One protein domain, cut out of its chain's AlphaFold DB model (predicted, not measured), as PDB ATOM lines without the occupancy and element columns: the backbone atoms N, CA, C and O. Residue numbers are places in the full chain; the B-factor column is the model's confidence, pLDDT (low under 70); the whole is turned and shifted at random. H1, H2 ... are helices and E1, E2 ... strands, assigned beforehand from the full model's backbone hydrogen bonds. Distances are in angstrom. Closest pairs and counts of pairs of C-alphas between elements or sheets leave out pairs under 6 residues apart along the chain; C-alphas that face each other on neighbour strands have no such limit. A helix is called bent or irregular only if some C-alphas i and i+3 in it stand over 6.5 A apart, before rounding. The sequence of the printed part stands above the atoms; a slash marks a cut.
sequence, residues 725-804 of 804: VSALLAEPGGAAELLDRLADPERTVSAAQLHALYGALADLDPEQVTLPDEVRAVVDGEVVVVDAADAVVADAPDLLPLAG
ATOM      1  N   VAL A 725    -125.604  79.569  88.285       91.50
ATOM      2  CA  VAL A 725    -124.885  78.728  87.310       91.50
ATOM      3  C   VAL A 725    -124.008  77.696  88.019       91.50
ATOM      4  O   VAL A 725    -124.000  76.534  87.634       91.50
ATOM      5  N   SER A 726    -123.312  78.084  89.091       90.31
ATOM      6  CA  SER A 726    -122.457  77.157  89.841       90.31
ATOM      7  C   SER A 726    -123.246  76.036  90.516       90.31
ATOM      8  O   SER A 726    -122.780  74.900  90.535       90.31
ATOM      9  N   ALA A 727    -124.440  76.329  91.043       87.81
ATOM     10  CA  ALA A 727    -125.313  75.314  91.624       87.81
ATOM     11  C   ALA A 727    -125.868  74.368  90.551       87.81
ATOM     12  O   ALA A 727    -125.892  73.164  90.778       87.81
ATOM     13  N   LEU A 728    -126.253  74.896  89.382       89.31
ATOM     14  CA  LEU A 728    -126.687  74.085  88.242       89.31
ATOM     15  C   LEU A 728    -125.577  73.134  87.781       89.31
ATOM     16  O   LEU A 728    -125.821  71.941  87.663       89.31
ATOM     17  N   LEU A 729    -124.354  73.629  87.572       89.88
ATOM     18  CA  LEU A 729    -123.237  72.797  87.108       89.88
ATOM     19  C   LEU A 729    -122.771  71.758  88.141       89.88
ATOM     20  O   LEU A 729    -122.126  70.785  87.769       89.88
ATOM     21  N   ALA A 730    -123.097  71.948  89.422       85.69
ATOM     22  CA  ALA A 730    -122.835  70.962  90.467       85.69
ATOM     23  C   ALA A 730    -123.875  69.821  90.505       85.69
ATOM     24  O   ALA A 730    -123.629  68.817  91.175       85.69
ATOM     25  N   GLU A 731    -125.028  69.951  89.831       81.94
ATOM     26  CA  GLU A 731    -126.004  68.860  89.705       81.94
ATOM     27  C   GLU A 731    -125.556  67.848  88.629       81.94
ATOM     28  O   GLU A 731    -125.107  68.254  87.551       81.94
ATOM     29  N   PRO A 732    -125.736  66.530  88.856       77.12
ATOM     30  CA  PRO A 732    -125.578  65.529  87.803       77.12
ATOM     31  C   PRO A 732    -126.441  65.877  86.582       77.12
ATOM     32  O   PRO A 732    -127.640  66.123  86.718       77.12
ATOM     33  N   GLY A 733    -125.829  65.934  85.395       80.38
ATOM     34  CA  GLY A 733    -126.501  66.326  84.148       80.38
ATOM     35  C   GLY A 733    -126.728  67.835  83.966       80.38
ATOM     36  O   GLY A 733    -127.191  68.250  82.906       80.38
ATOM     37  N   GLY A 734    -126.358  68.682  84.934       88.00
ATOM     38  CA  GLY A 734    -126.593  70.128  84.862       88.00
ATOM     39  C   GLY A 734    -125.823  70.843  83.745       88.00
ATOM     40  O   GLY A 734    -126.321  71.812  83.170       88.00
ATOM     41  N   ALA A 735    -124.636  70.343  83.385       89.12
ATOM     42  CA  ALA A 735    -123.880  70.834  82.231       89.12
ATOM     43  C   ALA A 735    -124.601  70.543  80.906       89.12
ATOM     44  O   ALA A 735    -124.703  71.434  80.066       89.12
ATOM     45  N   ALA A 736    -125.145  69.330  80.752       87.94
ATOM     46  CA  ALA A 736    -125.930  68.944  79.582       87.94
ATOM     47  C   ALA A 736    -127.214  69.782  79.483       87.94
ATOM     48  O   ALA A 736    -127.459  70.387  78.448       87.94
ATOM     49  N   GLU A 737    -127.955  69.948  80.588       89.50
ATOM     50  CA  GLU A 737    -129.142  70.816  80.623       89.50
ATOM     51  C   GLU A 737    -128.812  72.258  80.205       89.50
ATOM     52  O   GLU A 737    -129.543  72.867  79.423       89.50
ATOM     53  N   LEU A 738    -127.710  72.825  80.710       91.75
ATOM     54  CA  LEU A 738    -127.303  74.179  80.336       91.75
ATOM     55  C   LEU A 738    -126.951  74.279  78.847       91.75
ATOM     56  O   LEU A 738    -127.322  75.262  78.205       91.75
ATOM     57  N   LEU A 739    -126.238  73.287  78.312       91.62
ATOM     58  CA  LEU A 739    -125.863  73.220  76.900       91.62
ATOM     59  C   LEU A 739    -127.095  73.077  76.001       91.62
ATOM     60  O   LEU A 739    -127.209  73.828  75.036       91.62
ATOM     61  N   ASP A 740    -128.066  72.246  76.373       90.25
ATOM     62  CA  ASP A 740    -129.344  72.111  75.663       90.25
ATOM     63  C   ASP A 740    -130.125  73.434  75.660       90.25
ATOM     64  O   ASP A 740    -130.641  73.880  74.634       90.25
ATOM     65  N   ARG A 741    -130.166  74.139  76.799       91.56
ATOM     66  CA  ARG A 741    -130.796  75.469  76.886       91.56
ATOM     67  C   ARG A 741    -130.055  76.530  76.075       91.56
ATOM     68  O   ARG A 741    -130.678  77.481  75.595       91.56
ATOM     69  N   LEU A 742    -128.737  76.395  75.925       92.25
ATOM     70  CA  LEU A 742    -127.938  77.222  75.023       92.25
ATOM     71  C   LEU A 742    -128.161  76.844  73.551       92.25
ATOM     72  O   LEU A 742    -128.054  77.719  72.699       92.25
ATOM     73  N   ALA A 743    -128.522  75.606  73.234       90.88
ATOM     74  CA  ALA A 743    -128.870  75.195  71.877       90.88
ATOM     75  C   ALA A 743    -130.296  75.623  71.459       90.88
ATOM     76  O   ALA A 743    -130.567  75.739  70.274       90.88
ATOM     77  N   ASP A 744    -131.199  75.959  72.389       90.69
ATOM     78  CA  ASP A 744    -132.593  76.343  72.075       90.69
ATOM     79  C   ASP A 744    -132.717  77.756  71.448       90.69
ATOM     80  O   ASP A 744    -132.626  78.747  72.187       90.69
ATOM     81  N   PRO A 745    -132.979  77.910  70.131       88.25
ATOM     82  CA  PRO A 745    -132.977  79.205  69.442       88.25
ATOM     83  C   PRO A 745    -134.050  80.191  69.937       88.25
ATOM     84  O   PRO A 745    -133.923  81.390  69.690       88.25
ATOM     85  N   GLU A 746    -135.073  79.727  70.660       90.00
ATOM     86  CA  GLU A 746    -136.108  80.589  71.250       90.00
ATOM     87  C   GLU A 746    -135.615  81.313  72.520       90.00
ATOM     88  O   GLU A 746    -136.261  82.240  73.022       90.00
ATOM     89  N   ARG A 747    -134.452  80.924  73.062       92.06
ATOM     90  CA  ARG A 747    -133.861  81.519  74.270       92.06
ATOM     91  C   ARG A 747    -132.941  82.684  73.938       92.06
ATOM     92  O   ARG A 747    -132.078  82.608  73.070       92.06
ATOM     93  N   THR A 748    -133.068  83.763  74.708       89.25
ATOM     94  CA  THR A 748    -132.285  84.989  74.503       89.25
ATOM     95  C   THR A 748    -131.096  85.042  75.459       89.25
ATOM     96  O   THR A 748    -131.261  84.971  76.673       89.25
ATOM     97  N   VAL A 749    -129.882  85.165  74.915       91.81
ATOM     98  CA  VAL A 749    -128.628  85.234  75.685       91.81
ATOM     99  C   VAL A 749    -127.733  86.321  75.103       91.81
ATOM    100  O   VAL A 749    -127.572  86.418  73.889       91.81
ATOM    101  N   SER A 750    -127.136  87.149  75.961       91.25
ATOM    102  CA  SER A 750    -126.178  88.174  75.516       91.25
ATOM    103  C   SER A 750    -124.777  87.593  75.283       91.25
ATOM    104  O   SER A 750    -124.392  86.626  75.931       91.25
ATOM    105  N   ALA A 751    -123.957  88.215  74.429       87.81
ATOM    106  CA  ALA A 751    -122.582  87.755  74.184       87.81
ATOM    107  C   ALA A 751    -121.715  87.713  75.464       87.81
ATOM    108  O   ALA A 751    -120.900  86.810  75.638       87.81
ATOM    109  N   ALA A 752    -121.919  88.658  76.392       89.12
ATOM    110  CA  ALA A 752    -121.219  88.676  77.679       89.12
ATOM    111  C   ALA A 752    -121.653  87.516  78.594       89.12
ATOM    112  O   ALA A 752    -120.818  86.894  79.245       89.12
ATOM    113  N   GLN A 753    -122.952  87.209  78.611       93.19
ATOM    114  CA  GLN A 753    -123.514  86.075  79.345       93.19
ATOM    115  C   GLN A 753    -123.034  84.745  78.757       93.19
ATOM    116  O   GLN A 753    -122.606  83.874  79.501       93.19
ATOM    117  N   LEU A 754    -123.018  84.622  77.428       92.00
ATOM    118  CA  LEU A 754    -122.511  83.452  76.715       92.00
ATOM    119  C   LEU A 754    -121.043  83.163  77.057       92.00
ATOM    120  O   LEU A 754    -120.692  82.027  77.361       92.00
ATOM    121  N   HIS A 755    -120.199  84.200  77.071       89.94
ATOM    122  CA  HIS A 755    -118.797  84.068  77.464       89.94
ATOM    123  C   HIS A 755    -118.642  83.574  78.909       89.94
ATOM    124  O   HIS A 755    -117.839  82.681  79.165       89.94
ATOM    125  N   ALA A 756    -119.426  84.117  79.847       93.06
ATOM    126  CA  ALA A 756    -119.387  83.695  81.245       93.06
ATOM    127  C   ALA A 756    -119.871  82.244  81.440       93.06
ATOM    128  O   ALA A 756    -119.259  81.500  82.201       93.06
ATOM    129  N   LEU A 757    -120.929  81.830  80.732       94.12
ATOM    130  CA  LEU A 757    -121.473  80.470  80.799       94.12
ATOM    131  C   LEU A 757    -120.502  79.433  80.225       94.12
ATOM    132  O   LEU A 757    -120.247  78.422  80.875       94.12
ATOM    133  N   TYR A 758    -119.901  79.697  79.058       91.44
ATOM    134  CA  TYR A 758    -118.865  78.810  78.519       91.44
ATOM    135  C   TYR A 758    -117.591  78.808  79.360       91.44
ATOM    136  O   TYR A 758    -116.957  77.766  79.472       91.44
ATOM    137  N   GLY A 759    -117.235  79.935  79.985       91.50
ATOM    138  CA  GLY A 759    -116.145  79.980  80.959       91.50
ATOM    139  C   GLY A 759    -116.392  79.036  82.137       91.50
ATOM    140  O   GLY A 759    -115.515  78.256  82.479       91.50
ATOM    141  N   ALA A 760    -117.607  79.046  82.695       91.44
ATOM    142  CA  ALA A 760    -117.982  78.143  83.781       91.44
ATOM    143  C   ALA A 760    -118.010  76.664  83.347       91.44
ATOM    144  O   ALA A 760    -117.599  75.798  84.110       91.44
ATOM    145  N   LEU A 761    -118.461  76.371  82.123       90.56
ATOM    146  CA  LEU A 761    -118.434  75.015  81.557       90.56
ATOM    147  C   LEU A 761    -117.006  74.518  81.286       90.56
ATOM    148  O   LEU A 761    -116.737  73.334  81.444       90.56
ATOM    149  N   ALA A 762    -116.085  75.405  80.898       88.88
ATOM    150  CA  ALA A 762    -114.695  75.053  80.609       88.88
ATOM    151  C   ALA A 762    -113.890  74.645  81.857       88.88
ATOM    152  O   ALA A 762    -112.847  74.008  81.717       88.88
ATOM    153  N   ASP A 763    -114.366  74.997  83.055       88.44
ATOM    154  CA  ASP A 763    -113.776  74.571  84.328       88.44
ATOM    155  C   ASP A 763    -114.177  73.131  84.723       88.44
ATOM    156  O   ASP A 763    -113.633  72.590  85.689       88.44
ATOM    157  N   LEU A 764    -115.118  72.503  84.002       87.88
ATOM    158  CA  LEU A 764    -115.552  71.126  84.248       87.88
ATOM    159  C   LEU A 764    -114.609  70.098  83.614       87.88
ATOM    160  O   LEU A 764    -113.930  70.365  82.622       87.88
ATOM    161  N   ASP A 765    -114.604  68.888  84.175       84.69
ATOM    162  CA  ASP A 765    -113.928  67.747  83.560       84.69
ATOM    163  C   ASP A 765    -114.648  67.370  82.248       84.69
ATOM    164  O   ASP A 765    -115.857  67.123  82.281       84.69
ATOM    165  N   PRO A 766    -113.953  67.303  81.096       82.62
ATOM    166  CA  PRO A 766    -114.562  66.909  79.828       82.62
ATOM    167  C   PRO A 766    -115.281  65.556  79.866       82.62
ATOM    168  O   PRO A 766    -116.225  65.359  79.106       82.62
ATOM    169  N   GLU A 767    -114.873  64.629  80.741       80.25
ATOM    170  CA  GLU A 767    -115.541  63.328  80.896       80.25
ATOM    171  C   GLU A 767    -116.936  63.441  81.548       80.25
ATOM    172  O   GLU A 767    -117.737  62.515  81.448       80.25
ATOM    173  N   GLN A 768    -117.253  64.576  82.181       75.00
ATOM    174  CA  GLN A 768    -118.533  64.845  82.853       75.00
ATOM    175  C   GLN A 768    -119.535  65.615  81.978       75.00
ATOM    176  O   GLN A 768    -120.640  65.921  82.431       75.00
ATOM    177  N   VAL A 769    -119.165  65.958  80.740       80.94
ATOM    178  CA  VAL A 769    -119.971  66.802  79.854       80.94
ATOM    179  C   VAL A 769    -120.360  66.036  78.595       80.94
ATOM    180  O   VAL A 769    -119.516  65.680  77.775       80.94
ATOM    181  N   THR A 770    -121.662  65.841  78.395       80.50
ATOM    182  CA  THR A 770    -122.196  65.379  77.110       80.50
ATOM    183  C   THR A 770    -122.118  66.524  76.103       80.50
ATOM    184  O   THR A 770    -122.702  67.585  76.317       80.50
ATOM    185  N   LEU A 771    -121.365  66.326  75.020       80.50
ATOM    186  CA  LEU A 771    -121.181  67.348  73.987       80.50
ATOM    187  C   LEU A 771    -122.455  67.484  73.133       80.50
ATOM    188  O   LEU A 771    -122.959  66.460  72.669       80.50
ATOM    189  N   PRO A 772    -122.961  68.709  72.903       84.94
ATOM    190  CA  PRO A 772    -124.151  68.930  72.094       84.94
ATOM    191  C   PRO A 772    -123.798  68.965  70.600       84.94
ATOM    192  O   PRO A 772    -122.688  69.345  70.220       84.94
ATOM    193  N   ASP A 773    -124.769  68.628  69.752       88.56
ATOM    194  CA  ASP A 773    -124.638  68.740  68.292       88.56
ATOM    195  C   ASP A 773    -124.732  70.201  67.809       88.56
ATOM    196  O   ASP A 773    -124.187  70.562  66.767       88.56
ATOM    197  N   GLU A 774    -125.386  71.067  68.589       92.75
ATOM    198  CA  GLU A 774    -125.547  72.493  68.312       92.75
ATOM    199  C   GLU A 774    -125.011  73.334  69.476       92.75
ATOM    200  O   GLU A 774    -125.160  72.998  70.651       92.75
ATOM    201  N   VAL A 775    -124.388  74.467  69.157       91.88
ATOM    202  CA  VAL A 775    -123.839  75.403  70.144       91.88
ATOM    203  C   VAL A 775    -124.237  76.829  69.808       91.88
ATOM    204  O   VAL A 775    -124.476  77.189  68.657       91.88
ATOM    205  N   ARG A 776    -124.275  77.692  70.821       93.00
ATOM    206  CA  ARG A 776    -124.543  79.114  70.631       93.00
ATOM    207  C   ARG A 776    -123.231  79.851  70.419       93.00
ATOM    208  O   ARG A 776    -122.381  79.864  71.298       93.00
ATOM    209  N   ALA A 777    -123.062  80.482  69.266       90.62
ATOM    210  CA  ALA A 777    -121.856  81.208  68.889       90.62
ATOM    211  C   ALA A 777    -122.156  82.687  68.608       90.62
ATOM    212  O   ALA A 777    -123.307  83.092  68.434       90.62
ATOM    213  N   VAL A 778    -121.105  83.510  68.570       87.94
ATOM    214  CA  VAL A 778    -121.202  84.911  68.141       87.94
ATOM    215  C   VAL A 778    -120.734  85.006  66.690       87.94
ATOM    216  O   VAL A 778    -119.547  84.835  66.421       87.94
ATOM    217  N   VAL A 779    -121.650  85.304  65.770       86.38
ATOM    218  CA  VAL A 779    -121.381  85.475  64.334       86.38
ATOM    219  C   VAL A 779    -121.700  86.917  63.957       86.38
ATOM    220  O   VAL A 779    -122.800  87.394  64.207       86.38
ATOM    221  N   ASP A 780    -120.719  87.649  63.422       82.94
ATOM    222  CA  ASP A 780    -120.852  89.068  63.041       82.94
ATOM    223  C   ASP A 780    -121.417  89.991  64.146       82.94
ATOM    224  O   ASP A 780    -122.023  91.030  63.885       82.94
ATOM    225  N   GLY A 781    -121.174  89.634  65.411       79.81
ATOM    226  CA  GLY A 781    -121.654  90.368  66.585       79.81
ATOM    227  C   GLY A 781    -123.066  89.990  67.044       79.81
ATOM    228  O   GLY A 781    -123.515  90.510  68.068       79.81
ATOM    229  N   GLU A 782    -123.739  89.072  66.350       87.44
ATOM    230  CA  GLU A 782    -125.027  88.503  66.743       87.44
ATOM    231  C   GLU A 782    -124.846  87.128  67.393       87.44
ATOM    232  O   GLU A 782    -123.979  86.344  67.013       87.44
ATOM    233  N   VAL A 783    -125.655  86.839  68.413       91.06
ATOM    234  CA  VAL A 783    -125.649  85.547  69.107       91.06
ATOM    235  C   VAL A 783    -126.621  84.614  68.388       91.06
ATOM    236  O   VAL A 783    -127.821  84.883  68.379       91.06
ATOM    237  N   VAL A 784    -126.113  83.534  67.798       92.25
ATOM    238  CA  VAL A 784    -126.887  82.572  66.994       92.25
ATOM    239  C   VAL A 784    -126.546  81.136  67.385       92.25
ATOM    240  O   VAL A 784    -125.444  80.865  67.855       92.25
ATOM    241  N   VAL A 785    -127.489  80.214  67.208       93.38
ATOM    242  CA  VAL A 785    -127.233  78.771  67.343       93.38
ATOM    243  C   VAL A 785    -126.691  78.252  66.012       93.38
ATOM    244  O   VAL A 785    -127.226  78.589  64.956       93.38
ATOM    245  N   VAL A 786    -125.604  77.488  66.063       92.75
ATOM    246  CA  VAL A 786    -124.911  76.902  64.909       92.75
ATOM    247  C   VAL A 786    -124.592  75.435  65.187       92.75
ATOM    248  O   VAL A 786    -124.517  75.026  66.345       92.75
ATOM    249  N   ASP A 787    -124.362  74.660  64.129       92.38
ATOM    250  CA  ASP A 787    -123.813  73.308  64.247       92.38
ATOM    251  C   ASP A 787    -122.448  73.372  64.957       92.38
ATOM    252  O   ASP A 787    -121.610  74.230  64.650       92.38
ATOM    253  N   ALA A 788    -122.222  72.486  65.928       88.88
ATOM    254  CA  ALA A 788    -120.977  72.439  66.686       88.88
ATOM    255  C   ALA A 788    -119.747  72.229  65.785       88.88
ATOM    256  O   ALA A 788    -118.665  72.720  66.112       88.88
ATOM    257  N   ALA A 789    -119.900  71.566  64.632       90.50
ATOM    258  CA  ALA A 789    -118.841  71.384  63.643       90.50
ATOM    259  C   ALA A 789    -118.455  72.681  62.906       90.50
ATOM    260  O   ALA A 789    -117.337  72.776  62.393       90.50
ATOM    261  N   ASP A 790    -119.351  73.672  62.868       89.31
ATOM    262  CA  ASP A 790    -119.133  74.979  62.235       89.31
ATOM    263  C   ASP A 790    -118.618  76.040  63.229       89.31
ATOM    264  O   ASP A 790    -118.165  77.117  62.828       89.31
ATOM    265  N   ALA A 791    -118.658  75.749  64.532       88.12
ATOM    266  CA  ALA A 791    -118.161  76.634  65.575       88.12
ATOM    267  C   ALA A 791    -116.640  76.501  65.762       88.12
ATOM    268  O   ALA A 791    -116.082  75.409  65.848       88.12
ATOM    269  N   VAL A 792    -115.950  77.638  65.890       84.25
ATOM    270  CA  VAL A 792    -114.505  77.685  66.157       84.25
ATOM    271  C   VAL A 792    -114.202  78.501  67.410       84.25
ATOM    272  O   VAL A 792    -114.708  79.609  67.586       84.25
ATOM    273  N   VAL A 793    -113.334  77.972  68.276       84.62
ATOM    274  CA  VAL A 793    -112.779  78.709  69.420       84.62
ATOM    275  C   VAL A 793    -111.447  79.317  68.990       84.62
ATOM    276  O   VAL A 793    -110.510  78.599  68.649       84.62
ATOM    277  N   ALA A 794    -111.361  80.646  68.955       81.00
ATOM    278  CA  ALA A 794    -110.137  81.336  68.562       81.00
ATOM    279  C   ALA A 794    -109.175  81.486  69.750       81.00
ATOM    280  O   ALA A 794    -109.500  82.167  70.720       81.00
ATOM    281  N   ASP A 795    -107.960  80.940  69.631       76.81
ATOM    282  CA  ASP A 795    -106.895  81.075  70.645       76.81
ATOM    283  C   ASP A 795    -106.431  82.534  70.845       76.81
ATOM    284  O   ASP A 795    -105.938  82.907  71.909       76.81
ATOM    285  N   ALA A 796    -106.576  83.363  69.806       80.69
ATOM    286  CA  ALA A 796    -106.237  84.786  69.795       80.69
ATOM    287  C   ALA A 796    -107.390  85.591  69.165       80.69
ATOM    288  O   ALA A 796    -107.326  85.962  67.986       80.69
ATOM    289  N   PRO A 797    -108.489  85.824  69.908       72.94
ATOM    290  CA  PRO A 797    -109.692  86.445  69.359       72.94
ATOM    291  C   PRO A 797    -109.475  87.911  68.950       72.94
ATOM    292  O   PRO A 797    -110.202  88.434  68.111       72.94
ATOM    293  N   ASP A 798    -108.442  88.574  69.471       75.31
ATOM    294  CA  ASP A 798    -107.996  89.908  69.056       75.31
ATOM    295  C   ASP A 798    -107.450  89.949  67.617       75.31
ATOM    296  O   ASP A 798    -107.414  91.015  66.997       75.31
ATOM    297  N   LEU A 799    -107.067  88.792  67.065       78.38
ATOM    298  CA  LEU A 799    -106.562  88.645  65.701       78.38
ATOM    299  C   LEU A 799    -107.631  88.174  64.698       78.38
ATOM    300  O   LEU A 799    -107.369  88.224  63.497       78.38
ATOM    301  N   LEU A 800    -108.834  87.778  65.145       74.31
ATOM    302  CA  LEU A 800    -109.956  87.372  64.272       74.31
ATOM    303  C   LEU A 800    -110.277  88.393  63.160       74.31
ATOM    304  O   LEU A 800    -110.422  87.972  62.015       74.31
ATOM    305  N   PRO A 801    -110.294  89.721  63.411       72.00
ATOM    306  CA  PRO A 801    -110.528  90.711  62.353       72.00
ATOM    307  C   PRO A 801    -109.469  90.713  61.236       72.00
ATOM    308  O   PRO A 801    -109.682  91.319  60.188       72.00
ATOM    309  N   LEU A 802    -108.307  90.087  61.464       70.88
ATOM    310  CA  LEU A 802    -107.216  89.951  60.495       70.88
ATOM    311  C   LEU A 802    -107.248  88.607  59.749       70.88
ATOM    312  O   LEU A 802    -106.508  88.455  58.777       70.88
ATOM    313  N   ALA A 803    -108.059  87.645  60.207       66.69
ATOM    314  CA  ALA A 803    -108.146  86.296  59.650       66.69
ATOM    315  C   ALA A 803    -109.007  86.216  58.375       66.69
ATOM    316  O   ALA A 803    -108.771  85.316  57.568       66.69
ATOM    317  N   GLY A 804    -109.873  87.211  58.142       56.62
ATOM    318  CA  GLY A 804    -110.626  87.387  56.896       56.62
ATOM    319  C   GLY A 804    -111.943  86.640  56.869       56.62
ATOM    320  O   GLY A 804    -111.896  85.394  56.786       56.62
TER     321      GLY A 804
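Overview. This is residues 725 to 804 of the 804 residues of the protein "Molecular chaperone Hsp90" of Streptomyces sp. SID335 (UniProt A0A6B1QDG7). Two helices, H2 and H3, run opposite ways side by side, with short H1 at one end of the pair and the hairpin E1-E2 at the other; a tail ending in H4 sticks out from this body with residues 794 to 804. The 80 printed residues hold, in order, H1, H2, H3, E1, E2 and H4, of mixed class, with an antiparallel sheet E1 - E2. The whole is compact, with a radius of gyration of the C-alphas of 13.1 A, and spans 41 by 27 by 22 A, only just elongated.

Arrangement. H1, residues 725 to 729, and H2, residues 734 to 743, touch only at the corner, closest at C-alphas 728 and 734, 5.2 A. H3, residues 751 to 762, touches H1 with residues 757 to 761 alone; their closest C-alphas, 725 and 757, are 7.6 A apart. H2 and H3 are close but not clearly touching, closest at C-alphas 735 and 761, 6.9 A, at a shallow tilt of 33 degrees, only just short of steep, opposite ways. E1, residues 774 to 779, and E2, residues 782 to 787, form a hairpin, with N 777 and O 784 within hydrogen-bond range at 2.8 A. The closest C-alphas of H2 and E1 are 743 and 775, 5.3 A; of H3 and E2, 751 and 783, 6.3 A. H4, residues 797 to 803, is apart from H1, H2, H3 and E1. Every O i to N i+4 pair is within range in H1, H2 and H3, but 1 of 3 in H4, beside 3 of 4 O i to N i+3 pairs.

Along the chain. H1 begins at C-alpha 725 (-124.885, 78.728, 87.310) and is 6.2 A long; H2 is 14.1 A, H3 16.3 A, E1 14.2 A and E2 15.4 A. H4, 9.8 A, ends at C-alpha 803 (-108.146, 86.296, 59.650); it is irregular, with C-alphas 798 and 801 7.2 A apart.

Size, cuts and confidence. The C-alphas farthest apart, of Pro 732 and Leu 802, are 41.0 A apart. The printed part has no cut, and the link from H3 to E1, 11 residues, is long. Mean pLDDT of the printed part is 86.3; residues 803 to 804 are under 70.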